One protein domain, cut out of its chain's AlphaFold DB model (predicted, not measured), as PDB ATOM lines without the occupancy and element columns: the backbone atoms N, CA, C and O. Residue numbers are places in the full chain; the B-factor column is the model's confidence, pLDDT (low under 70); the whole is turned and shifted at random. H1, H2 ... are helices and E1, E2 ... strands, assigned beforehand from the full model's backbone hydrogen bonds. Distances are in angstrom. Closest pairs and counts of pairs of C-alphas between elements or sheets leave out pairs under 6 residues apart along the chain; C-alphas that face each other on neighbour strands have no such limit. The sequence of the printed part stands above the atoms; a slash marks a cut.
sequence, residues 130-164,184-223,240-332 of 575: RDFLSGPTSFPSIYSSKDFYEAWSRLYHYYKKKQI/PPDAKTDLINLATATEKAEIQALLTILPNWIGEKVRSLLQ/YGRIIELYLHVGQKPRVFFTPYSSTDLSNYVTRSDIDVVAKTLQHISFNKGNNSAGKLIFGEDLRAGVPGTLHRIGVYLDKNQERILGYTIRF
ATOM      1  N   ARG A 130      -3.111 -62.091   6.660       53.22
ATOM      2  CA  ARG A 130      -3.916 -63.297   6.425       53.22
ATOM      3  C   ARG A 130      -5.387 -63.129   6.821       53.22
ATOM      4  O   ARG A 130      -6.242 -63.690   6.146       53.22
ATOM      5  N   ASP A 131      -5.680 -62.332   7.848       54.88
ATOM      6  CA  ASP A 131      -7.037 -62.108   8.372       54.88
ATOM      7  C   ASP A 131      -7.914 -61.276   7.409       54.88
ATOM      8  O   ASP A 131      -9.104 -61.076   7.649       54.88
ATOM      9  N   PHE A 132      -7.320 -60.780   6.316       53.44
ATOM     10  CA  PHE A 132      -7.935 -59.900   5.325       53.44
ATOM     11  C   PHE A 132      -8.017 -60.516   3.911       53.44
ATOM     12  O   PHE A 132      -8.562 -59.878   3.010       53.44
ATOM     13  N   LEU A 133      -7.505 -61.731   3.690       58.25
ATOM     14  CA  LEU A 133      -7.512 -62.403   2.379       58.25
ATOM     15  C   LEU A 133      -8.733 -63.324   2.218       58.25
ATOM     16  O   LEU A 133      -9.186 -63.922   3.193       58.25
ATOM     17  N   SER A 134      -9.266 -63.471   0.998       53.59
ATOM     18  CA  SER A 134     -10.552 -64.168   0.780       53.59
ATOM     19  C   SER A 134     -10.530 -65.699   0.943       53.59
ATOM     20  O   SER A 134     -11.594 -66.320   0.937       53.59
ATOM     21  N   GLY A 135      -9.360 -66.333   1.114       52.03
ATOM     22  CA  GLY A 135      -9.252 -67.795   1.174       52.03
ATOM     23  C   GLY A 135      -8.072 -68.341   1.996       52.03
ATOM     24  O   GLY A 135      -7.016 -67.712   2.066       52.03
ATOM     25  N   PRO A 136      -8.206 -69.541   2.598       44.97
ATOM     26  CA  PRO A 136      -7.190 -70.123   3.482       44.97
ATOM     27  C   PRO A 136      -6.001 -70.775   2.753       44.97
ATOM     28  O   PRO A 136      -5.021 -71.124   3.412       44.97
ATOM     29  N   THR A 137      -6.090 -70.968   1.433       45.22
ATOM     30  CA  THR A 137      -5.148 -71.741   0.597       45.22
ATOM     31  C   THR A 137      -4.300 -70.899  -0.362       45.22
ATOM     32  O   THR A 137      -3.394 -71.438  -0.988       45.22
ATOM     33  N   SER A 138      -4.561 -69.595  -0.500       46.97
ATOM     34  CA  SER A 138      -3.944 -68.754  -1.541       46.97
ATOM     35  C   SER A 138      -2.516 -68.279  -1.230       46.97
ATOM     36  O   SER A 138      -1.814 -67.852  -2.146       46.97
ATOM     37  N   PHE A 139      -2.065 -68.355   0.030       43.06
ATOM     38  CA  PHE A 139      -0.748 -67.869   0.460       43.06
ATOM     39  C   PHE A 139      -0.085 -68.759   1.525       43.06
ATOM     40  O   PHE A 139      -0.680 -68.991   2.582       43.06
ATOM     41  N   PRO A 140       1.181 -69.177   1.328       41.66
ATOM     42  CA  PRO A 140       1.998 -69.722   2.405       41.66
ATOM     43  C   PRO A 140       2.352 -68.632   3.425       41.66
ATOM     44  O   PRO A 140       2.898 -67.593   3.061       41.66
ATOM     45  N   SER A 141       2.072 -68.910   4.702       43.41
ATOM     46  CA  SER A 141       2.773 -68.357   5.873       43.41
ATOM     47  C   SER A 141       3.075 -66.847   5.882       43.41
ATOM     48  O   SER A 141       4.216 -66.458   6.121       43.41
ATOM     49  N   ILE A 142       2.058 -66.002   5.697       43.91
ATOM     50  CA  ILE A 142       2.134 -64.597   6.125       43.91
ATOM     51  C   ILE A 142       1.869 -64.555   7.640       43.91
ATOM     52  O   ILE A 142       0.753 -64.838   8.078       43.91
ATOM     53  N   TYR A 143       2.900 -64.228   8.422       44.12
ATOM     54  CA  TYR A 143       2.899 -64.176   9.891       44.12
ATOM     55  C   TYR A 143       3.650 -62.960  10.483       44.12
ATOM     56  O   TYR A 143       3.661 -62.795  11.702       44.12
ATOM     57  N   SER A 144       4.296 -62.112   9.672       50.69
ATOM     58  CA  SER A 144       5.134 -60.995  10.138       50.69
ATOM     59  C   SER A 144       4.914 -59.684   9.369       50.69
ATOM     60  O   SER A 144       4.391 -59.658   8.256       50.69
ATOM     61  N   SER A 145       5.374 -58.563   9.942       45.38
ATOM     62  CA  SER A 145       5.299 -57.244   9.300       45.38
ATOM     63  C   SER A 145       6.180 -57.105   8.050       45.38
ATOM     64  O   SER A 145       5.930 -56.218   7.236       45.38
ATOM     65  N   LYS A 146       7.188 -57.971   7.858       52.75
ATOM     66  CA  LYS A 146       7.973 -58.013   6.609       52.75
ATOM     67  C   LYS A 146       7.152 -58.554   5.440       52.75
ATOM     68  O   LYS A 146       7.340 -58.135   4.302       52.75
ATOM     69  N   ASP A 147       6.216 -59.444   5.739       62.16
ATOM     70  CA  ASP A 147       5.500 -60.262   4.768       62.16
ATOM     71  C   ASP A 147       4.472 -59.430   3.984       62.16
ATOM     72  O   ASP A 147       4.053 -59.837   2.905       62.16
ATOM     73  N   PHE A 148       4.121 -58.226   4.467       67.88
ATOM     74  CA  PHE A 148       3.358 -57.237   3.696       67.88
ATOM     75  C   PHE A 148       4.018 -56.950   2.338       67.88
ATOM     76  O   PHE A 148       3.313 -56.923   1.335       67.88
ATOM     77  N   TYR A 149       5.346 -56.773   2.277       71.44
ATOM     78  CA  TYR A 149       6.064 -56.533   1.013       71.44
ATOM     79  C   TYR A 149       5.880 -57.695   0.025       71.44
ATOM     80  O   TYR A 149       5.622 -57.491  -1.163       71.44
ATOM     81  N   GLU A 150       5.991 -58.927   0.522       70.44
ATOM     82  CA  GLU A 150       5.870 -60.143  -0.282       70.44
ATOM     83  C   GLU A 150       4.420 -60.385  -0.729       70.44
ATOM     84  O   GLU A 150       4.178 -60.718  -1.891       70.44
ATOM     85  N   ALA A 151       3.447 -60.131   0.153       74.06
ATOM     86  CA  ALA A 151       2.019 -60.174  -0.147       74.06
ATOM     87  C   ALA A 151       1.629 -59.138  -1.215       74.06
ATOM     88  O   ALA A 151       1.009 -59.504  -2.213       74.06
ATOM     89  N   TRP A 152       2.054 -57.876  -1.062       79.75
ATOM     90  CA  TRP A 152       1.843 -56.811  -2.050       79.75
ATOM     91  C   TRP A 152       2.416 -57.194  -3.418       79.75
ATOM     92  O   TRP A 152       1.707 -57.130  -4.424       79.75
ATOM     93  N   SER A 153       3.676 -57.642  -3.456       75.19
ATOM     94  CA  SER A 153       4.353 -58.023  -4.699       75.19
ATOM     95  C   SER A 153       3.673 -59.210  -5.394       75.19
ATOM     96  O   SER A 153       3.432 -59.160  -6.602       75.19
ATOM     97  N   ARG A 154       3.329 -60.272  -4.650       74.44
ATOM     98  CA  ARG A 154       2.645 -61.459  -5.194       74.44
ATOM     99  C   ARG A 154       1.236 -61.133  -5.692       74.44
ATOM    100  O   ARG A 154       0.892 -61.514  -6.807       74.44
ATOM    101  N   LEU A 155       0.432 -60.404  -4.916       75.94
ATOM    102  CA  LEU A 155      -0.938 -60.051  -5.303       75.94
ATOM    103  C   LEU A 155      -0.985 -59.163  -6.554       75.94
ATOM    104  O   LEU A 155      -1.772 -59.436  -7.463       75.94
ATOM    105  N   TYR A 156      -0.119 -58.149  -6.659       76.69
ATOM    106  CA  TYR A 156      -0.025 -57.335  -7.876       76.69
ATOM    107  C   TYR A 156       0.467 -58.146  -9.083       76.69
ATOM    108  O   TYR A 156      -0.066 -57.970 -10.184       76.69
ATOM    109  N   HIS A 157       1.412 -59.076  -8.892       74.75
ATOM    110  CA  HIS A 157       1.831 -59.998  -9.949       74.75
ATOM    111  C   HIS A 157       0.656 -60.857 -10.445       74.75
ATOM    112  O   HIS A 157       0.398 -60.901 -11.649       74.75
ATOM    113  N   TYR A 158      -0.107 -61.482  -9.540       74.31
ATOM    114  CA  TYR A 158      -1.298 -62.265  -9.892       74.31
ATOM    115  C   TYR A 158      -2.364 -61.421 -10.605       74.31
ATOM    116  O   TYR A 158      -2.902 -61.845 -11.631       74.31
ATOM    117  N   TYR A 159      -2.625 -60.201 -10.124       76.44
ATOM    118  CA  TYR A 159      -3.558 -59.267 -10.756       76.44
ATOM    119  C   TYR A 159      -3.151 -58.925 -12.201       76.44
ATOM    120  O   TYR A 159      -3.978 -59.010 -13.113       76.44
ATOM    121  N   LYS A 160      -1.869 -58.611 -12.448       70.62
ATOM    122  CA  LYS A 160      -1.373 -58.346 -13.810       70.62
ATOM    123  C   LYS A 160      -1.328 -59.600 -14.685       70.62
ATOM    124  O   LYS A 160      -1.644 -59.508 -15.869       70.62
ATOM    125  N   LYS A 161      -1.021 -60.778 -14.130       70.50
ATOM    126  CA  LYS A 161      -1.092 -62.059 -14.858       70.50
ATOM    127  C   LYS A 161      -2.518 -62.334 -15.356       70.50
ATOM    128  O   LYS A 161      -2.683 -62.734 -16.504       70.50
ATOM    129  N   LYS A 162      -3.541 -62.036 -14.543       69.38
ATOM    130  CA  LYS A 162      -4.964 -62.151 -14.918       69.38
ATOM    131  C   LYS A 162      -5.385 -61.144 -16.002       69.38
ATOM    132  O   LYS A 162      -6.142 -61.512 -16.891       69.38
ATOM    133  N   GLN A 163      -4.861 -59.912 -15.973       64.44
ATOM    134  CA  GLN A 163      -5.058 -58.925 -17.052       64.44
ATOM    135  C   GLN A 163      -4.467 -59.417 -18.389       64.44
ATOM    136  O   GLN A 163      -5.159 -59.417 -19.402       64.44
ATOM    137  N   ILE A 164      -3.210 -59.879 -18.394       59.28
ATOM    138  CA  ILE A 164      -2.495 -60.292 -19.618       59.28
ATOM    139  C   ILE A 164      -3.056 -61.606 -20.191       59.28
ATOM    140  O   ILE A 164      -3.279 -61.706 -21.395       59.28
ATOM    141  N   PRO A 184      -5.130 -66.246  -7.487       59.72
ATOM    142  CA  PRO A 184      -6.371 -66.292  -6.725       59.72
ATOM    143  C   PRO A 184      -7.454 -65.458  -7.427       59.72
ATOM    144  O   PRO A 184      -7.162 -64.359  -7.924       59.72
ATOM    145  N   PRO A 185      -8.703 -65.959  -7.508       60.28
ATOM    146  CA  PRO A 185      -9.749 -65.335  -8.318       60.28
ATOM    147  C   PRO A 185     -10.007 -63.880  -7.901       60.28
ATOM    148  O   PRO A 185     -10.236 -63.030  -8.770       60.28
ATOM    149  N   ASP A 186      -9.856 -63.599  -6.609       73.00
ATOM    150  CA  ASP A 186     -10.160 -62.328  -5.958       73.00
ATOM    151  C   ASP A 186      -8.955 -61.391  -5.800       73.00
ATOM    152  O   ASP A 186      -9.064 -60.401  -5.085       73.00
ATOM    153  N   ALA A 187      -7.824 -61.619  -6.486       72.81
ATOM    154  CA  ALA A 187      -6.583 -60.851  -6.283       72.81
ATOM    155  C   ALA A 187      -6.748 -59.308  -6.298       72.81
ATOM    156  O   ALA A 187      -5.982 -58.594  -5.651       72.81
ATOM    157  N   LYS A 188      -7.753 -58.766  -7.010       77.62
ATOM    158  CA  LYS A 188      -8.097 -57.328  -6.967       77.62
ATOM    159  C   LYS A 188      -8.717 -56.910  -5.623       77.62
ATOM    160  O   LYS A 188      -8.398 -55.840  -5.113       77.62
ATOM    161  N   THR A 189      -9.607 -57.734  -5.080       76.94
ATOM    162  CA  THR A 189     -10.250 -57.567  -3.770       76.94
ATOM    163  C   THR A 189      -9.224 -57.738  -2.655       76.94
ATOM    164  O   THR A 189      -9.136 -56.877  -1.787       76.94
ATOM    165  N   ASP A 190      -8.367 -58.760  -2.738       77.81
ATOM    166  CA  ASP A 190      -7.274 -58.975  -1.781       77.81
ATOM    167  C   ASP A 190      -6.320 -57.766  -1.710       77.81
ATOM    168  O   ASP A 190      -5.914 -57.374  -0.621       77.81
ATOM    169  N   LEU A 191      -6.016 -57.098  -2.835       79.94
ATOM    170  CA  LEU A 191      -5.229 -55.848  -2.847       79.94
ATOM    171  C   LEU A 191      -5.933 -54.675  -2.138       79.94
ATOM    172  O   LEU A 191      -5.272 -53.849  -1.509       79.94
ATOM    173  N   ILE A 192      -7.265 -54.590  -2.211       81.06
ATOM    174  CA  ILE A 192      -8.064 -53.571  -1.502       81.06
ATOM    175  C   ILE A 192      -8.127 -53.890  -0.002       81.06
ATOM    176  O   ILE A 192      -7.995 -52.996   0.841       81.06
ATOM    177  N   ASN A 193      -8.257 -55.167   0.347       77.50
ATOM    178  CA  ASN A 193      -8.241 -55.618   1.730       77.50
ATOM    179  C   ASN A 193      -6.852 -55.420   2.362       77.50
ATOM    180  O   ASN A 193      -6.761 -54.914   3.479       77.50
ATOM    181  N   LEU A 194      -5.769 -55.710   1.630       79.56
ATOM    182  CA  LEU A 194      -4.391 -55.475   2.065       79.56
ATOM    183  C   LEU A 194      -4.073 -53.977   2.199       79.56
ATOM    184  O   LEU A 194      -3.398 -53.589   3.153       79.56
ATOM    185  N   ALA A 195      -4.616 -53.116   1.325       82.25
ATOM    186  CA  ALA A 195      -4.577 -51.662   1.521       82.25
ATOM    187  C   ALA A 195      -5.229 -51.263   2.850       82.25
ATOM    188  O   ALA A 195      -4.633 -50.539   3.643       82.25
ATOM    189  N   THR A 196      -6.418 -51.803   3.120       78.31
ATOM    190  CA  THR A 196      -7.194 -51.524   4.336       78.31
ATOM    191  C   THR A 196      -6.490 -52.040   5.600       78.31
ATOM    192  O   THR A 196      -6.509 -51.373   6.633       78.31
ATOM    193  N   ALA A 197      -5.840 -53.205   5.534       76.69
ATOM    194  CA  ALA A 197      -5.025 -53.754   6.617       76.69
ATOM    195  C   ALA A 197      -3.773 -52.898   6.877       76.69
ATOM    196  O   ALA A 197      -3.461 -52.591   8.027       76.69
ATOM    197  N   THR A 198      -3.099 -52.459   5.805       79.81
ATOM    198  CA  THR A 198      -1.923 -51.582   5.895       79.81
ATOM    199  C   THR A 198      -2.306 -50.221   6.491       79.81
ATOM    200  O   THR A 198      -1.665 -49.784   7.438       79.81
ATOM    201  N   GLU A 199      -3.402 -49.597   6.039       81.94
ATOM    202  CA  GLU A 199      -3.915 -48.333   6.600       81.94
ATOM    203  C   GLU A 199      -4.222 -48.447   8.101       81.94
ATOM    204  O   GLU A 199      -3.862 -47.559   8.872       81.94
ATOM    205  N   LYS A 200      -4.850 -49.543   8.546       78.50
ATOM    206  CA  LYS A 200      -5.143 -49.769   9.972       78.50
ATOM    207  C   LYS A 200      -3.866 -49.888  10.812       78.50
ATOM    208  O   LYS A 200      -3.822 -49.343  11.914       78.50
ATOM    209  N   ALA A 201      -2.834 -50.549  10.289       79.00
ATOM    210  CA  ALA A 201      -1.542 -50.677  10.959       79.00
ATOM    211  C   ALA A 201      -0.759 -49.348  10.982       79.00
ATOM    212  O   ALA A 201      -0.238 -48.971  12.034       79.00
ATOM    213  N   GLU A 202      -0.735 -48.604   9.868       82.69
ATOM    214  CA  GLU A 202      -0.156 -47.253   9.792       82.69
ATOM    215  C   GLU A 202      -0.841 -46.307  10.804       82.69
ATOM    216  O   GLU A 202      -0.167 -45.639  11.597       82.69
ATOM    217  N   ILE A 203      -2.178 -46.324  10.872       84.19
ATOM    218  CA  ILE A 203      -2.949 -45.497  11.811       84.19
ATOM    219  C   ILE A 203      -2.670 -45.893  13.263       84.19
ATOM    220  O   ILE A 203      -2.463 -45.010  14.093       84.19
ATOM    221  N   GLN A 204      -2.602 -47.187  13.593       81.62
ATOM    222  CA  GLN A 204      -2.266 -47.626  14.954       81.62
ATOM    223  C   GLN A 204      -0.852 -47.172  15.365       81.62
ATOM    224  O   GLN A 204      -0.659 -46.785  16.517       81.62
ATOM    225  N   ALA A 205       0.111 -47.116  14.436       81.94
ATOM    226  CA  ALA A 205       1.441 -46.552  14.689       81.94
ATOM    227  C   ALA A 205       1.423 -45.023  14.909       81.94
ATOM    228  O   ALA A 205       2.162 -44.518  15.750       81.94
ATOM    229  N   LEU A 206       0.547 -44.271  14.233       87.06
ATOM    230  CA  LEU A 206       0.320 -42.855  14.557       87.06
ATOM    231  C   LEU A 206      -0.348 -42.675  15.933       87.06
ATOM    232  O   LEU A 206       0.005 -41.754  16.670       87.06
ATOM    233  N   LEU A 207      -1.281 -43.555  16.313       87.62
ATOM    234  CA  LEU A 207      -1.967 -43.476  17.607       87.62
ATOM    235  C   LEU A 207      -1.030 -43.686  18.812       87.62
ATOM    236  O   LEU A 207      -1.359 -43.186  19.885       87.62
ATOM    237  N   THR A 208       0.124 -44.354  18.667       86.31
ATOM    238  CA  THR A 208       1.129 -44.477  19.751       86.31
ATOM    239  C   THR A 208       2.021 -43.240  19.916       86.31
ATOM    240  O   THR A 208       2.688 -43.102  20.938       86.31
ATOM    241  N   ILE A 209       2.032 -42.328  18.937       88.12
ATOM    242  CA  ILE A 209       2.758 -41.048  19.006       88.12
ATOM    243  C   ILE A 209       1.910 -39.962  19.685       88.12
ATOM    244  O   ILE A 209       2.455 -39.033  20.284       88.12
ATOM    245  N   LEU A 210       0.582 -40.079  19.615       92.06
ATOM    246  CA  LEU A 210      -0.349 -39.171  20.283       92.06
ATOM    247  C   LEU A 210      -0.376 -39.399  21.808       92.06
ATOM    248  O   LEU A 210      -0.221 -40.530  22.263       92.06
ATOM    249  N   PRO A 211      -0.673 -38.363  22.618       93.50
ATOM    250  CA  PRO A 211      -1.004 -38.540  24.030       93.50
ATOM    251  C   PRO A 211      -2.196 -39.489  24.184       93.50
ATOM    252  O   PRO A 211      -3.178 -39.350  23.451       93.50
ATOM    253  N   ASN A 212      -2.137 -40.413  25.152       92.00
ATOM    254  CA  ASN A 212      -3.089 -41.527  25.286       92.00
ATOM    255  C   ASN A 212      -4.558 -41.097  25.157       92.00
ATOM    256  O   ASN A 212      -5.294 -41.690  24.375       92.00
ATOM    257  N   TRP A 213      -4.976 -40.023  25.837       94.00
ATOM    258  CA  TRP A 213      -6.365 -39.548  25.789       94.00
ATOM    259  C   TRP A 213      -6.790 -39.037  24.401       94.00
ATOM    260  O   TRP A 213      -7.955 -39.172  24.028       94.00
ATOM    261  N   ILE A 214      -5.869 -38.475  23.609       93.56
ATOM    262  CA  ILE A 214      -6.132 -38.079  22.219       93.56
ATOM    263  C   ILE A 214      -6.203 -39.336  21.348       93.56
ATOM    264  O   ILE A 214      -7.152 -39.491  20.581       93.56
ATOM    265  N   GLY A 215      -5.247 -40.259  21.509       90.81
ATOM    266  CA  GLY A 215      -5.209 -41.529  20.782       90.81
ATOM    267  C   GLY A 215      -6.465 -42.379  21.003       90.81
ATOM    268  O   GLY A 215      -7.085 -42.831  20.045       90.81
ATOM    269  N   GLU A 216      -6.910 -42.520  22.252       89.00
ATOM    270  CA  GLU A 216      -8.155 -43.194  22.639       89.00
ATOM    271  C   GLU A 216      -9.394 -42.519  22.050       89.00
ATOM    272  O   GLU A 216     -10.282 -43.204  21.542       89.00
ATOM    273  N   LYS A 217      -9.469 -41.181  22.064       90.00
ATOM    274  CA  LYS A 217     -10.611 -40.470  21.473       90.00
ATOM    275  C   LYS A 217     -10.647 -40.612  19.952       90.00
ATOM    276  O   LYS A 217     -11.714 -40.913  19.421       90.00
ATOM    277  N   VAL A 218      -9.514 -40.506  19.254       88.12
ATOM    278  CA  VAL A 218      -9.439 -40.783  17.807       88.12
ATOM    279  C   VAL A 218      -9.792 -42.248  17.508       88.12
ATOM    280  O   VAL A 218     -10.600 -42.502  16.617       88.12
ATOM    281  N   ARG A 219      -9.300 -43.211  18.302       85.06
ATOM    282  CA  ARG A 219      -9.678 -44.633  18.203       85.06
ATOM    283  C   ARG A 219     -11.181 -44.846  18.411       85.06
ATOM    284  O   ARG A 219     -11.791 -45.607  17.668       85.06
ATOM    285  N   SER A 220     -11.803 -44.133  19.354       83.19
ATOM    286  CA  SER A 220     -13.253 -44.203  19.580       83.19
ATOM    287  C   SER A 220     -14.060 -43.656  18.395       83.19
ATOM    288  O   SER A 220     -15.029 -44.291  17.987       83.19
ATOM    289  N   LEU A 221     -13.620 -42.565  17.755       82.19
ATOM    290  CA  LEU A 221     -14.239 -42.037  16.527       82.19
ATOM    291  C   LEU A 221     -14.121 -43.011  15.341       82.19
ATOM    292  O   LEU A 221     -15.061 -43.139  14.561       82.19
ATOM    293  N   LEU A 222     -13.004 -43.741  15.238       73.69
ATOM    294  CA  LEU A 222     -12.798 -44.804  14.244       73.69
ATOM    295  C   LEU A 222     -13.684 -46.046  14.483       73.69
ATOM    296  O   LEU A 222     -13.932 -46.808  13.549       73.69
ATOM    297  N   GLN A 223     -14.168 -46.257  15.711       67.88
ATOM    298  CA  GLN A 223     -14.997 -47.407  16.093       67.88
ATOM    299  C   GLN A 223     -16.506 -47.092  16.113       67.88
ATOM    300  O   GLN A 223     -17.309 -47.913  15.669       67.88
ATOM    301  N   TYR A 240     -11.785 -45.810   9.053       55.84
ATOM    302  CA  TYR A 240     -10.371 -45.524   8.828       55.84
ATOM    303  C   TYR A 240     -10.191 -44.599   7.628       55.84
ATOM    304  O   TYR A 240      -9.598 -43.540   7.798       55.84
ATOM    305  N   GLY A 241     -10.872 -44.878   6.510       60.78
ATOM    306  CA  GLY A 241     -10.847 -44.109   5.266       60.78
ATOM    307  C   GLY A 241     -11.442 -42.692   5.306       60.78
ATOM    308  O   GLY A 241     -11.355 -41.988   4.298       60.78
ATOM    309  N   ARG A 242     -12.059 -42.244   6.416       76.69
ATOM    310  CA  ARG A 242     -12.730 -40.927   6.483       76.69
ATOM    311  C   ARG A 242     -11.905 -39.802   7.113       76.69
ATOM    312  O   ARG A 242     -12.070 -38.666   6.679       76.69
ATOM    313  N   ILE A 243     -11.026 -40.058   8.087       86.06
ATOM    314  CA  ILE A 243     -10.231 -38.986   8.731       86.06
ATOM    315  C   ILE A 243      -9.176 -38.450   7.746       86.06
ATOM    316  O   ILE A 243      -8.429 -39.230   7.166       86.06
ATOM    317  N   ILE A 244      -9.082 -37.138   7.534       87.69
ATOM    318  CA  ILE A 244      -8.034 -36.542   6.682       87.69
ATOM    319  C   ILE A 244      -6.911 -35.955   7.534       87.69
ATOM    320  O   ILE A 244      -5.740 -36.216   7.267       87.69
ATOM    321  N   GLU A 245      -7.255 -35.143   8.536       92.19
ATOM    322  CA  GLU A 245      -6.291 -34.348   9.306       92.19
ATOM    323  C   GLU A 245      -6.723 -34.217  10.778       92.19
ATOM    324  O   GLU A 245      -7.912 -34.236  11.096       92.19
ATOM    325  N   LEU A 246      -5.748 -34.087  11.677       94.75
ATOM    326  CA  LEU A 246      -5.906 -33.820  13.105       94.75
ATOM    327  C   LEU A 246      -5.051 -32.600  13.459       94.75
ATOM    328  O   LEU A 246      -3.831 -32.619  13.291       94.75
ATOM    329  N   TYR A 247      -5.685 -31.537  13.942       96.62
ATOM    330  CA  TYR A 247      -4.995 -30.331  14.398       96.62
ATOM    331  C   TYR A 247      -4.884 -30.346  15.922       96.62
ATOM    332  O   TYR A 247      -5.882 -30.519  16.627       96.62
ATOM    333  N   LEU A 248      -3.670 -30.118  16.422       96.88
ATOM    334  CA  LEU A 248      -3.340 -29.964  17.836       96.88
ATOM    335  C   LEU A 248      -2.737 -28.574  18.042       96.88
ATOM    336  O   LEU A 248      -1.779 -28.226  17.359       96.88
ATOM    337  N   HIS A 249      -3.243 -27.790  18.991       96.81
ATOM    338  CA  HIS A 249      -2.634 -26.514  19.374       96.81
ATOM    339  C   HIS A 249      -2.880 -26.243  20.856       96.81
ATOM    340  O   HIS A 249      -4.010 -26.364  21.327       96.81
ATOM    341  N   VAL A 250      -1.837 -25.850  21.591       95.44
ATOM    342  CA  VAL A 250      -1.920 -25.554  23.033       95.44
ATOM    343  C   VAL A 250      -3.020 -24.526  23.308       95.44
ATOM    344  O   VAL A 250      -3.115 -23.510  22.618       95.44
ATOM    345  N   GLY A 251      -3.856 -24.799  24.310       94.88
ATOM    346  CA  GLY A 251      -4.994 -23.949  24.678       94.88
ATOM    347  C   GLY A 251      -6.213 -24.064  23.752       94.88
ATOM    348  O   GLY A 251      -7.199 -23.368  23.975       94.88
ATOM    349  N   GLN A 252      -6.189 -24.942  22.745       96.50
ATOM    350  CA  GLN A 252      -7.337 -25.259  21.888       96.50
ATOM    351  C   GLN A 252      -7.766 -26.718  22.077       96.50
ATOM    352  O   GLN A 252      -7.006 -27.546  22.579       96.50
ATOM    353  N   LYS A 253      -8.998 -27.044  21.684       96.69
ATOM    354  CA  LYS A 253      -9.451 -28.437  21.589       96.69
ATOM    355  C   LYS A 253      -8.839 -29.088  20.338       96.69
ATOM    356  O   LYS A 253      -8.774 -28.413  19.309       96.69
ATOM    357  N   PRO A 254      -8.409 -30.362  20.381       96.69
ATOM    358  CA  PRO A 254      -8.018 -31.091  19.177       96.69
ATOM    359  C   PRO A 254      -9.163 -31.108  18.163       96.69
ATOM    360  O   PRO A 254     -10.282 -31.464  18.539       96.69
ATOM    361  N   ARG A 255      -8.890 -30.790  16.894       95.69
ATOM    362  CA  ARG A 255      -9.890 -30.832  15.814       95.69
ATOM    363  C   ARG A 255      -9.575 -31.947  14.827       95.69
ATOM    364  O   ARG A 255      -8.512 -31.938  14.212       95.69
ATOM    365  N   VAL A 256     -10.511 -32.875  14.658       93.25
ATOM    366  CA  VAL A 256     -10.463 -33.938  13.645       93.25
ATOM    367  C   VAL A 256     -11.238 -33.474  12.412       93.25
ATOM    368  O   VAL A 256     -12.358 -32.985  12.545       93.25
ATOM    369  N   PHE A 257     -10.665 -33.635  11.221       91.00
ATOM    370  CA  PHE A 257     -11.291 -33.343   9.929       91.00
ATOM    371  C   PHE A 257     -11.574 -34.636   9.162       91.00
ATOM    372  O   PHE A 257     -10.746 -35.548   9.157       91.00
ATOM    373  N   PHE A 258     -12.710 -34.695   8.464       86.38
ATOM    374  CA  PHE A 258     -13.160 -35.867   7.715       86.38
ATOM    375  C   PHE A 258     -13.568 -35.513   6.278       86.38
ATOM    376  O   PHE A 258     -14.106 -34.434   6.013       86.38
ATOM    377  N   THR A 259     -13.371 -36.453   5.352       77.00
ATOM    378  CA  THR A 259     -13.898 -36.345   3.983       77.00
ATOM    379  C   THR A 259     -15.425 -36.550   3.971       77.00
ATOM    380  O   THR A 259     -15.912 -37.448   4.663       77.00
ATOM    381  N   PRO A 260     -16.204 -35.744   3.216       68.44
ATOM    382  CA  PRO A 260     -15.743 -34.705   2.292       68.44
ATOM    383  C   PRO A 260     -15.319 -33.391   2.974       68.44
ATOM    384  O   PRO A 260     -14.236 -32.901   2.664       68.44
ATOM    385  N   TYR A 261     -16.129 -32.836   3.887       71.69
ATOM    386  CA  TYR A 261     -15.911 -31.496   4.471       71.69
ATOM    387  C   TYR A 261     -16.446 -31.333   5.914       71.69
ATOM    388  O   TYR A 261     -16.905 -30.251   6.277       71.69
ATOM    389  N   SER A 262     -16.434 -32.380   6.746       86.50
ATOM    390  CA  SER A 262     -16.875 -32.276   8.151       86.50
ATOM    391  C   SER A 262     -15.694 -32.206   9.127       86.50
ATOM    392  O   SER A 262     -14.565 -32.577   8.804       86.50
ATOM    393  N   SER A 263     -15.932 -31.692  10.336       90.38
ATOM    394  CA  SER A 263     -14.935 -31.678  11.412       90.38
ATOM    395  C   SER A 263     -15.590 -31.787  12.787       90.38
ATOM    396  O   SER A 263     -16.795 -31.572  12.927       90.38
ATOM    397  N   THR A 264     -14.824 -32.177  13.803       91.75
ATOM    398  CA  THR A 264     -15.310 -32.341  15.181       91.75
ATOM    399  C   THR A 264     -14.191 -32.054  16.178       91.75
ATOM    400  O   THR A 264     -13.060 -32.504  15.993       91.75
ATOM    401  N   ASP A 265     -14.523 -31.325  17.244       93.94
ATOM    402  CA  ASP A 265     -13.598 -31.000  18.333       93.94
ATOM    403  C   ASP A 265     -13.687 -32.043  19.454       93.94
ATOM    404  O   ASP A 265     -14.780 -32.430  19.874       93.94
ATOM    405  N   LEU A 266     -12.538 -32.480  19.975       93.19
ATOM    406  CA  LEU A 266     -12.482 -33.372  21.134       93.19
ATOM    407  C   LEU A 266     -12.822 -32.624  22.437       93.19
ATOM    408  O   LEU A 266     -12.810 -31.395  22.507       93.19
ATOM    409  N   SER A 267     -13.152 -33.363  23.499       87.56
ATOM    410  CA  SER A 267     -13.727 -32.784  24.725       87.56
ATOM    411  C   SER A 267     -12.801 -31.806  25.458       87.56
ATOM    412  O   SER A 267     -13.278 -30.779  25.949       87.56
ATOM    413  N   ASN A 268     -11.501 -32.110  25.514       93.56
ATOM    414  CA  ASN A 268     -10.522 -31.451  26.384       93.56
ATOM    415  C   ASN A 268      -9.604 -30.509  25.587       93.56
ATOM    416  O   ASN A 268      -9.408 -30.691  24.387       93.56
ATOM    417  N   TYR A 269      -9.007 -29.525  26.261       96.12
ATOM    418  CA  TYR A 269      -7.993 -28.643  25.674       96.12
ATOM    419  C   TYR A 269      -6.604 -29.301  25.684       96.12
ATOM    420  O   TYR A 269      -6.243 -29.962  26.656       96.12
ATOM    421  N   VAL A 270      -5.814 -29.078  24.632       96.75
ATOM    422  CA  VAL A 270      -4.413 -29.515  24.533       96.75
ATOM    423  C   VAL A 270      -3.547 -28.710  25.505       96.75
ATOM    424  O   VAL A 270      -3.499 -27.477  25.447       96.75
ATOM    425  N   THR A 271      -2.838 -29.411  26.384       96.50
ATOM    426  CA  THR A 271      -1.866 -28.848  27.328       96.50
ATOM    427  C   THR A 271      -0.472 -28.734  26.698       96.50
ATOM    428  O   THR A 271      -0.243 -29.170  25.571       96.50
ATOM    429  N   ARG A 272       0.504 -28.160  27.419       93.31
ATOM    430  CA  ARG A 272       1.903 -28.176  26.955       93.31
ATOM    431  C   ARG A 272       2.492 -29.588  26.973       93.31
ATOM    432  O   ARG A 272       3.096 -30.002  25.989       93.31
ATOM    433  N   SER A 273       2.214 -30.341  28.037       93.62
ATOM    434  CA  SER A 273       2.650 -31.727  28.214       93.62
ATOM    435  C   SER A 273       2.217 -32.630  27.056       93.62
ATOM    436  O   SER A 273       2.998 -33.470  26.623       93.62
ATOM    437  N   ASP A 274       1.014 -32.424  26.510       94.81
ATOM    438  CA  ASP A 274       0.518 -33.155  25.334       94.81
ATOM    439  C   ASP A 274       1.395 -32.937  24.089       94.81
ATOM    440  O   ASP A 274       1.666 -33.876  23.340       94.81
ATOM    441  N   ILE A 275       1.876 -31.709  23.871       93.75
ATOM    442  CA  ILE A 275       2.773 -31.390  22.753       93.75
ATOM    443  C   ILE A 275       4.174 -31.966  22.980       93.75
ATOM    444  O   ILE A 275       4.782 -32.494  22.044       93.75
ATOM    445  N   ASP A 276       4.655 -31.910  24.223       89.81
ATOM    446  CA  ASP A 276       5.963 -32.434  24.617       89.81
ATOM    447  C   ASP A 276       6.021 -33.970  24.543       89.81
ATOM    448  O   ASP A 276       7.082 -34.520  24.251       89.81
ATOM    449  N   VAL A 277       4.903 -34.675  24.773       91.19
ATOM    450  CA  VAL A 277       4.791 -36.134  24.578       91.19
ATOM    451  C   VAL A 277       5.040 -36.500  23.116       91.19
ATOM    452  O   VAL A 277       5.933 -37.299  22.845       91.19
ATOM    453  N   VAL A 278       4.335 -35.863  22.172       89.88
ATOM    454  CA  VAL A 278       4.526 -36.105  20.727       89.88
ATOM    455  C   VAL A 278       5.979 -35.841  20.317       89.88
ATOM    456  O   VAL A 278       6.585 -36.665  19.632       89.88
ATOM    457  N   ALA A 279       6.567 -34.731  20.781       85.75
ATOM    458  CA  ALA A 279       7.955 -34.383  20.479       85.75
ATOM    459  C   ALA A 279       8.942 -35.444  20.994       85.75
ATOM    460  O   ALA A 279       9.820 -35.877  20.249       85.75
ATOM    461  N   LYS A 280       8.785 -35.897  22.246       84.88
ATOM    462  CA  LYS A 280       9.646 -36.922  22.858       84.88
ATOM    463  C   LYS A 280       9.508 -38.272  22.162       84.88
ATOM    464  O   LYS A 280      10.525 -38.892  21.862       84.88
ATOM    465  N   THR A 281       8.288 -38.718  21.860       83.56
ATOM    466  CA  THR A 281       8.074 -39.999  21.170       83.56
ATOM    467  C   THR A 281       8.706 -39.979  19.780       83.56
ATOM    468  O   THR A 281       9.439 -40.905  19.438       83.56
ATOM    469  N   LEU A 282       8.536 -38.893  19.015       79.38
ATOM    470  CA  LEU A 282       9.221 -38.714  17.731       79.38
ATOM    471  C   LEU A 282      10.755 -38.711  17.886       79.38
ATOM    472  O   LEU A 282      11.431 -39.416  17.141       79.38
ATOM    473  N   GLN A 283      11.312 -38.006  18.882       75.19
ATOM    474  CA  GLN A 283      12.760 -38.004  19.146       75.19
ATOM    475  C   GLN A 283      13.294 -39.409  19.458       75.19
ATOM    476  O   GLN A 283      14.328 -39.795  18.917       75.19
ATOM    477  N   HIS A 284      12.590 -40.197  20.278       68.06
ATOM    478  CA  HIS A 284      12.980 -41.577  20.577       68.06
ATOM    479  C   HIS A 284      12.951 -42.475  19.329       68.06
ATOM    480  O   HIS A 284      13.897 -43.234  19.116       68.06
ATOM    481  N   ILE A 285      11.931 -42.354  18.468       62.78
ATOM    482  CA  ILE A 285      11.870 -43.094  17.194       62.78
ATOM    483  C   ILE A 285      13.054 -42.704  16.288       62.78
ATOM    484  O   ILE A 285      13.707 -43.581  15.721       62.78
ATOM    485  N   SER A 286      13.373 -41.411  16.173       60.47
ATOM    486  CA  SER A 286      14.501 -40.924  15.364       60.47
ATOM    487  C   SER A 286      15.872 -41.337  15.914       60.47
ATOM    488  O   SER A 286      16.765 -41.664  15.133       60.47
ATOM    489  N   PHE A 287      16.058 -41.349  17.238       52.06
ATOM    490  CA  PHE A 287      17.337 -41.703  17.865       52.06
ATOM    491  C   PHE A 287      17.621 -43.210  17.784       52.06
ATOM    492  O   PHE A 287      18.746 -43.614  17.489       52.06
ATOM    493  N   ASN A 288      16.586 -44.050  17.920       48.53
ATOM    494  CA  ASN A 288      16.680 -45.509  17.769       48.53
ATOM    495  C   ASN A 288      17.139 -45.967  16.365       48.53
ATOM    496  O   ASN A 288      17.515 -47.124  16.196       48.53
ATOM    497  N   LYS A 289      17.155 -45.069  15.368       48.09
ATOM    498  CA  LYS A 289      17.717 -45.307  14.026       48.09
ATOM    499  C   LYS A 289      19.232 -45.060  13.913       48.09
ATOM    500  O   LYS A 289      19.780 -45.150  12.820       48.09
ATOM    501  N   GLY A 290      19.924 -44.746  15.011       40.38
ATOM    502  CA  GLY A 290      21.388 -44.603  15.036       40.38
ATOM    503  C   GLY A 290      21.924 -43.230  14.612       40.38
ATOM    504  O   GLY A 290      23.137 -43.059  14.477       40.38
ATOM    505  N   ASN A 291      21.053 -42.230  14.440       42.91
ATOM    506  CA  ASN A 291      21.451 -40.844  14.181       42.91
ATOM    507  C   ASN A 291      22.032 -40.189  15.450       42.91
ATOM    508  O   ASN A 291      21.374 -39.393  16.119       42.91
ATOM    509  N   ASN A 292      23.297 -40.498  15.755       36.75
ATOM    510  CA  ASN A 292      24.081 -39.966  16.879       36.75
ATOM    511  C   ASN A 292      24.467 -38.475  16.699       36.75
ATOM    512  O   ASN A 292      25.631 -38.097  16.810       36.75
ATOM    513  N   SER A 293      23.494 -37.612  16.399       42.22
ATOM    514  CA  SER A 293      23.646 -36.157  16.278       42.22
ATOM    515  C   SER A 293      22.777 -35.458  17.320       42.22
ATOM    516  O   SER A 293      21.595 -35.201  17.094       42.22
ATOM    517  N   ALA A 294      23.369 -35.162  18.479       36.25
ATOM    518  CA  ALA A 294      22.678 -34.500  19.581       36.25
ATOM    519  C   ALA A 294      22.058 -33.160  19.137       36.25
ATOM    520  O   ALA A 294      22.747 -32.292  18.606       36.25
ATOM    521  N   GLY A 295      20.755 -32.989  19.376       38.81
ATOM    522  CA  GLY A 295      20.052 -31.717  19.182       38.81
ATOM    523  C   GLY A 295      19.620 -31.369  17.752       38.81
ATOM    524  O   GLY A 295      19.050 -30.294  17.568       38.81
ATOM    525  N   LYS A 296      19.821 -32.229  16.741       45.06
ATOM    526  CA  LYS A 296      19.230 -31.971  15.413       45.06
ATOM    527  C   LYS A 296      17.700 -32.086  15.492       45.06
ATOM    528  O   LYS A 296      17.177 -33.060  16.032       45.06
ATOM    529  N   LEU A 297      16.990 -31.089  14.960       52.25
ATOM    530  CA  LEU A 297      15.527 -31.094  14.872       52.25
ATOM    531  C   LEU A 297      15.036 -32.323  14.088       52.25
ATOM    532  O   LEU A 297      15.615 -32.677  13.063       52.25
ATOM    533  N   ILE A 298      13.947 -32.940  14.565       64.50
ATOM    534  CA  ILE A 298      13.232 -34.019  13.854       64.50
ATOM    535  C   ILE A 298      12.693 -33.500  12.512       64.50
ATOM    536  O   ILE A 298      12.648 -34.220  11.522       64.50
ATOM    537  N   PHE A 299      12.255 -32.241  12.516       74.50
ATOM    538  CA  PHE A 299      11.586 -31.577  11.408       74.50
ATOM    539  C   PHE A 299      12.612 -30.991  10.432       74.50
ATOM    540  O   PHE A 299      13.615 -30.409  10.856       74.50
ATOM    541  N   GLY A 300      12.352 -31.137   9.132       70.75
ATOM    542  CA  GLY A 300      13.166 -30.565   8.060       70.75
ATOM    543  C   GLY A 300      13.052 -29.040   7.957       70.75
ATOM    544  O   GLY A 300      12.316 -28.395   8.705       70.75
ATOM    545  N   GLU A 301      13.758 -28.451   6.984       73.62
ATOM    546  CA  GLU A 301      13.729 -26.997   6.729       73.62
ATOM    547  C   GLU A 301      12.325 -26.460   6.383       73.62
ATOM    548  O   GLU A 301      12.067 -25.267   6.536       73.62
ATOM    549  N   ASP A 302      11.403 -27.321   5.940       75.25
ATOM    550  CA  ASP A 302      10.002 -26.983   5.654       75.25
ATOM    551  C   ASP A 302       9.069 -27.087   6.881       75.25
ATOM    552  O   ASP A 302       7.855 -26.917   6.747       75.25
ATOM    553  N   LEU A 303       9.635 -27.348   8.068       84.25
ATOM    554  CA  LEU A 303       8.946 -27.564   9.343       84.25
ATOM    555  C   LEU A 303       8.006 -28.782   9.356       84.25
ATOM    556  O   LEU A 303       6.971 -28.782  10.034       84.25
ATOM    557  N   ARG A 304       8.376 -29.847   8.631       81.56
ATOM    558  CA  ARG A 304       7.651 -31.124   8.607       81.56
ATOM    559  C   ARG A 304       8.541 -32.315   8.954       81.56
ATOM    560  O   ARG A 304       9.752 -32.287   8.772       81.56
ATOM    561  N   ALA A 305       7.899 -33.365   9.447       80.88
ATOM    562  CA  ALA A 305       8.418 -34.723   9.570       80.88
ATOM    563  C   ALA A 305       7.276 -35.693   9.244       80.88
ATOM    564  O   ALA A 305       6.102 -35.322   9.329       80.88
ATOM    565  N   GLY A 306       7.577 -36.932   8.884       79.94
ATOM    566  CA  GLY A 306       6.585 -38.002   8.831       79.94
ATOM    567  C   GLY A 306       6.639 -38.911  10.050       79.94
ATOM    568  O   GLY A 306       7.485 -38.778  10.931       79.94
ATOM    569  N   VAL A 307       5.700 -39.850  10.100       81.12
ATOM    570  CA  VAL A 307       5.687 -40.938  11.078       81.12
ATOM    571  C   VAL A 307       6.385 -42.151  10.450       81.12
ATOM    572  O   VAL A 307       5.871 -42.696   9.466       81.12
ATOM    573  N   PRO A 308       7.551 -42.586  10.967       74.81
ATOM    574  CA  PRO A 308       8.321 -43.665  10.356       74.81
ATOM    575  C   PRO A 308       7.530 -44.971  10.209       74.81
ATOM    576  O   PRO A 308       6.854 -45.402  11.137       74.81
ATOM    577  N   GLY A 309       7.637 -45.602   9.036       74.56
ATOM    578  CA  GLY A 309       6.874 -46.801   8.673       74.56
ATOM    579  C   GLY A 309       5.476 -46.516   8.111       74.56
ATOM    580  O   GLY A 309       4.730 -47.460   7.875       74.56
ATOM    581  N   THR A 310       5.113 -45.245   7.896       83.00
ATOM    582  CA  THR A 310       3.784 -44.825   7.418       83.00
ATOM    583  C   THR A 310       3.865 -43.675   6.403       83.00
ATOM    584  O   THR A 310       4.912 -43.043   6.230       83.00
ATOM    585  N   LEU A 311       2.732 -43.346   5.780       87.75
ATOM    586  CA  LEU A 311       2.522 -42.136   4.974       87.75
ATOM    587  C   LEU A 311       2.035 -40.927   5.790       87.75
ATOM    588  O   LEU A 311       1.725 -39.878   5.215       87.75
ATOM    589  N   HIS A 312       1.866 -41.054   7.105       87.88
ATOM    590  CA  HIS A 312       1.320 -39.977   7.923       87.88
ATOM    591  C   HIS A 312       2.358 -38.865   8.129       87.88
ATOM    592  O   HIS A 312       3.526 -39.137   8.405       87.88
ATOM    593  N   ARG A 313       1.938 -37.599   8.002       87.62
ATOM    594  CA  ARG A 313       2.827 -36.425   8.086       87.62
ATOM    595  C   ARG A 313       2.435 -35.484   9.216       87.62
ATOM    596  O   ARG A 313       1.253 -35.249   9.436       87.62
ATOM    597  N   ILE A 314       3.428 -34.904   9.877       90.00
ATOM    598  CA  ILE A 314       3.312 -33.968  10.991       90.00
ATOM    599  C   ILE A 314       4.042 -32.669  10.613       90.00
ATOM    600  O   ILE A 314       5.265 -32.640  10.507       90.00
ATOM    601  N   GLY A 315       3.296 -31.584  10.406       90.44
ATOM    602  CA  GLY A 315       3.848 -30.223  10.379       90.44
ATOM    603  C   GLY A 315       3.789 -29.590  11.770       90.44
ATOM    604  O   GLY A 315       2.831 -29.852  12.499       90.44
ATOM    605  N   VAL A 316       4.769 -28.765  12.150       91.75
ATOM    606  CA  VAL A 316       4.758 -28.055  13.448       91.75
ATOM    607  C   VAL A 316       4.247 -26.623  13.348       91.75
ATOM    608  O   VAL A 316       4.604 -25.873  12.441       91.75
ATOM    609  N   TYR A 317       3.485 -26.206  14.359       90.88
ATOM    610  CA  TYR A 317       3.355 -24.796  14.711       90.88
ATOM    611  C   TYR A 317       4.486 -24.442  15.679       90.88
ATOM    612  O   TYR A 317       4.628 -25.099  16.709       90.88
ATOM    613  N   LEU A 318       5.271 -23.407  15.380       89.56
ATOM    614  CA  LEU A 318       6.307 -22.874  16.273       89.56
ATOM    615  C   LEU A 318       5.887 -21.521  16.861       89.56
ATOM    616  O   LEU A 318       5.010 -20.843  16.327       89.56
ATOM    617  N   ASP A 319       6.521 -21.123  17.963       88.38
ATOM    618  CA  ASP A 319       6.403 -19.770  18.496       88.38
ATOM    619  C   ASP A 319       7.166 -18.738  17.647       88.38
ATOM    620  O   ASP A 319       7.885 -19.074  16.705       88.38
ATOM    621  N   LYS A 320       6.992 -17.447  17.965       87.00
ATOM    622  CA  LYS A 320       7.547 -16.326  17.181       87.00
ATOM    623  C   LYS A 320       9.069 -16.410  16.982       87.00
ATOM    624  O   LYS A 320       9.570 -15.908  15.980       87.00
ATOM    625  N   ASN A 321       9.778 -17.026  17.925       86.19
ATOM    626  CA  ASN A 321      11.232 -17.155  17.906       86.19
ATOM    627  C   ASN A 321      11.712 -18.411  17.153       86.19
ATOM    628  O   ASN A 321      12.910 -18.564  16.949       86.19
ATOM    629  N   GLN A 322      10.794 -19.300  16.747       82.44
ATOM    630  CA  GLN A 322      11.074 -20.647  16.231       82.44
ATOM    631  C   GLN A 322      11.772 -21.576  17.247       82.44
ATOM    632  O   GLN A 322      12.373 -22.580  16.874       82.44
ATOM    633  N   GLU A 323      11.647 -21.280  18.544       81.06
ATOM    634  CA  GLU A 323      12.319 -22.005  19.632       81.06
ATOM    635  C   GLU A 323      11.447 -23.123  20.221       81.06
ATOM    636  O   GLU A 323      11.969 -24.104  20.753       81.06
ATOM    637  N   ARG A 324      10.112 -22.978  20.188       84.94
ATOM    638  CA  ARG A 324       9.188 -23.880  20.903       84.94
ATOM    639  C   ARG A 324       7.979 -24.277  20.067       84.94
ATOM    640  O   ARG A 324       7.261 -23.423  19.553       84.94
ATOM    641  N   ILE A 325       7.677 -25.575  20.039       90.94
ATOM    642  CA  ILE A 325       6.494 -26.132  19.366       90.94
ATOM    643  C   ILE A 325       5.219 -25.738  20.129       90.94
ATOM    644  O   ILE A 325       5.103 -26.000  21.326       90.94
ATOM    645  N   LEU A 326       4.270 -25.095  19.445       93.12
ATOM    646  CA  LEU A 326       2.929 -24.723  19.926       93.12
ATOM    647  C   LEU A 326       1.861 -25.783  19.622       93.12
ATOM    648  O   LEU A 326       0.791 -25.767  20.232       93.12
ATOM    649  N   GLY A 327       2.115 -26.663  18.653       94.62
ATOM    650  CA  GLY A 327       1.113 -27.577  18.124       94.62
ATOM    651  C   GLY A 327       1.571 -28.330  16.878       94.62
ATOM    652  O   GLY A 327       2.692 -28.139  16.405       94.62
ATOM    653  N   TYR A 328       0.668 -29.138  16.324       95.38
ATOM    654  CA  TYR A 328       0.896 -29.971  15.149       95.38
ATOM    655  C   TYR A 328      -0.289 -29.949  14.175       95.38
ATOM    656  O   TYR A 328      -1.449 -29.998  14.586       95.38
ATOM    657  N   THR A 329       0.015 -29.985  12.879       95.06
ATOM    658  CA  THR A 329      -0.906 -30.385  11.809       95.06
ATOM    659  C   THR A 329      -0.559 -31.810  11.397       95.06
ATOM    660  O   THR A 329       0.454 -32.034  10.735       95.06
ATOM    661  N   ILE A 330      -1.385 -32.777  11.791       93.06
ATOM    662  CA  ILE A 330      -1.191 -34.196  11.486       93.06
ATOM    663  C   ILE A 330      -2.088 -34.566  10.303       93.06
ATOM    664  O   ILE A 330      -3.295 -34.350  10.353       93.06
ATOM    665  N   ARG A 331      -1.512 -35.125   9.239       90.25
ATOM    666  CA  ARG A 331      -2.192 -35.492   7.993       90.25
ATOM    667  C   ARG A 331      -2.125 -36.998   7.772       90.25
ATOM    668  O   ARG A 331      -1.041 -37.577   7.699       90.25
ATOM    669  N   PHE A 332      -3.292 -37.613   7.622       88.50
ATOM    670  CA  PHE A 332      -3.467 -39.049   7.450       88.50
ATOM    671  C   PHE A 332      -3.217 -39.427   5.984       88.50
ATOM    672  O   PHE A 332      -4.128 -39.447   5.154       88.50
TER     673      PHE A 332
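Overview. This is residues 130 to 164, 184 to 223 and 240 to 332 of the 575 residues of an uncharacterized protein of Perkinsela sp. CCAP 1560/4 (UniProt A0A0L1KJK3). A twisted sheet of six antiparallel strands has H4 packed across one face, and H3 sits at the E1 end of H2, near E1. H2 and H1 form a long helical arm that reaches away from the sheet, with H1 beside residues 187 to 194 of H2; residues 288 to 294, after H4, stick out. The printed part has 168 residues with four named helices and six named strands, in the chain order H1 H2 H3 E1 E2 E3 H4 E4 E5 E6; the sheet order is E3 E2 E1 E6 E5 E4, and the class is mixed, helices and strands. The whole is loose, with a radius of gyration of the C-alphas of 19.1 A and spans of 58 by 41 by 27 A.

Arrangement. The sheet holds E1, residues 243 to 249, E2, 255 to 258, E3, 262 to 265, E4, 304 to 306, E5, 313 to 318, and E6, 325 to 331; E3 and E4 are its edge strands. E1 E2 E3 and E4 E5 E6 are meanders, each strand the antiparallel neighbour of the one before. E1 and E6 are antiparallel at 178 degrees, with N 246 and O 330 within hydrogen-bond range at 2.8 A. The hairpin E1 and E2 has N 247 and O 255 at 2.9 A, and E2 and E3 has N 256 and O 264 at 2.9 A. The hairpin E5 and E6 has N 315 and O 329 at 2.9 A, and E4 and E5 has N 305 and O 314 at 2.9 A. H4, residues 272 to 287, is on the sheet at a height of 9.9 A, over E6 and only just over E4, with 3 C-alphas falling on E4. It runs across the strands, at 64 degrees to E6 on the local plane; their closest C-alphas are Ile 275 and Gly 327, 6.2 A apart. H3, residues 212 to 223, is on the sheet too, and the two helices and the sheet make two layers, helices on one face. H2, residues 187 to 207, forms a helical hairpin with H3 and touches it with residue 207 alone, at a shallow tilt of 26 degrees, opposite ways; the closest C-alphas, Leu 207 and Gly 215, are 4.9 A apart. H1, residues 147 to 164, touches H2 at a shallow tilt of 27 degrees, opposite ways, the closest C-alphas being Tyr 159 and Ala 187, 5.6 A. H1 and H2 are not on the sheet. Every O i to N i+4 pair is within range in H1, H2 and H3, and 11 of 12 in H4.

Along the chain. H1 begins at C-alpha 147 (5.500, -60.262, 4.768) and is 25.7 A long; H2 is 29.9 A, H4 22.4 A and E1 18.1 A. E6, 17.1 A, ends at C-alpha 331 (-2.192, -35.492, 7.993).

Size, cuts and confidence. The C-alphas farthest apart, Thr 137 and Asn 321, are 59.6 A apart. Residues 165 to 183 and 224 to 239 are not printed, with gaps of 14.7 A and 8.8 A between C-alphas. H4 to E4 is a long link. Mean pLDDT of the printed part is 76.9; residues 130 to 148 and 284 to 298 are among those under 70.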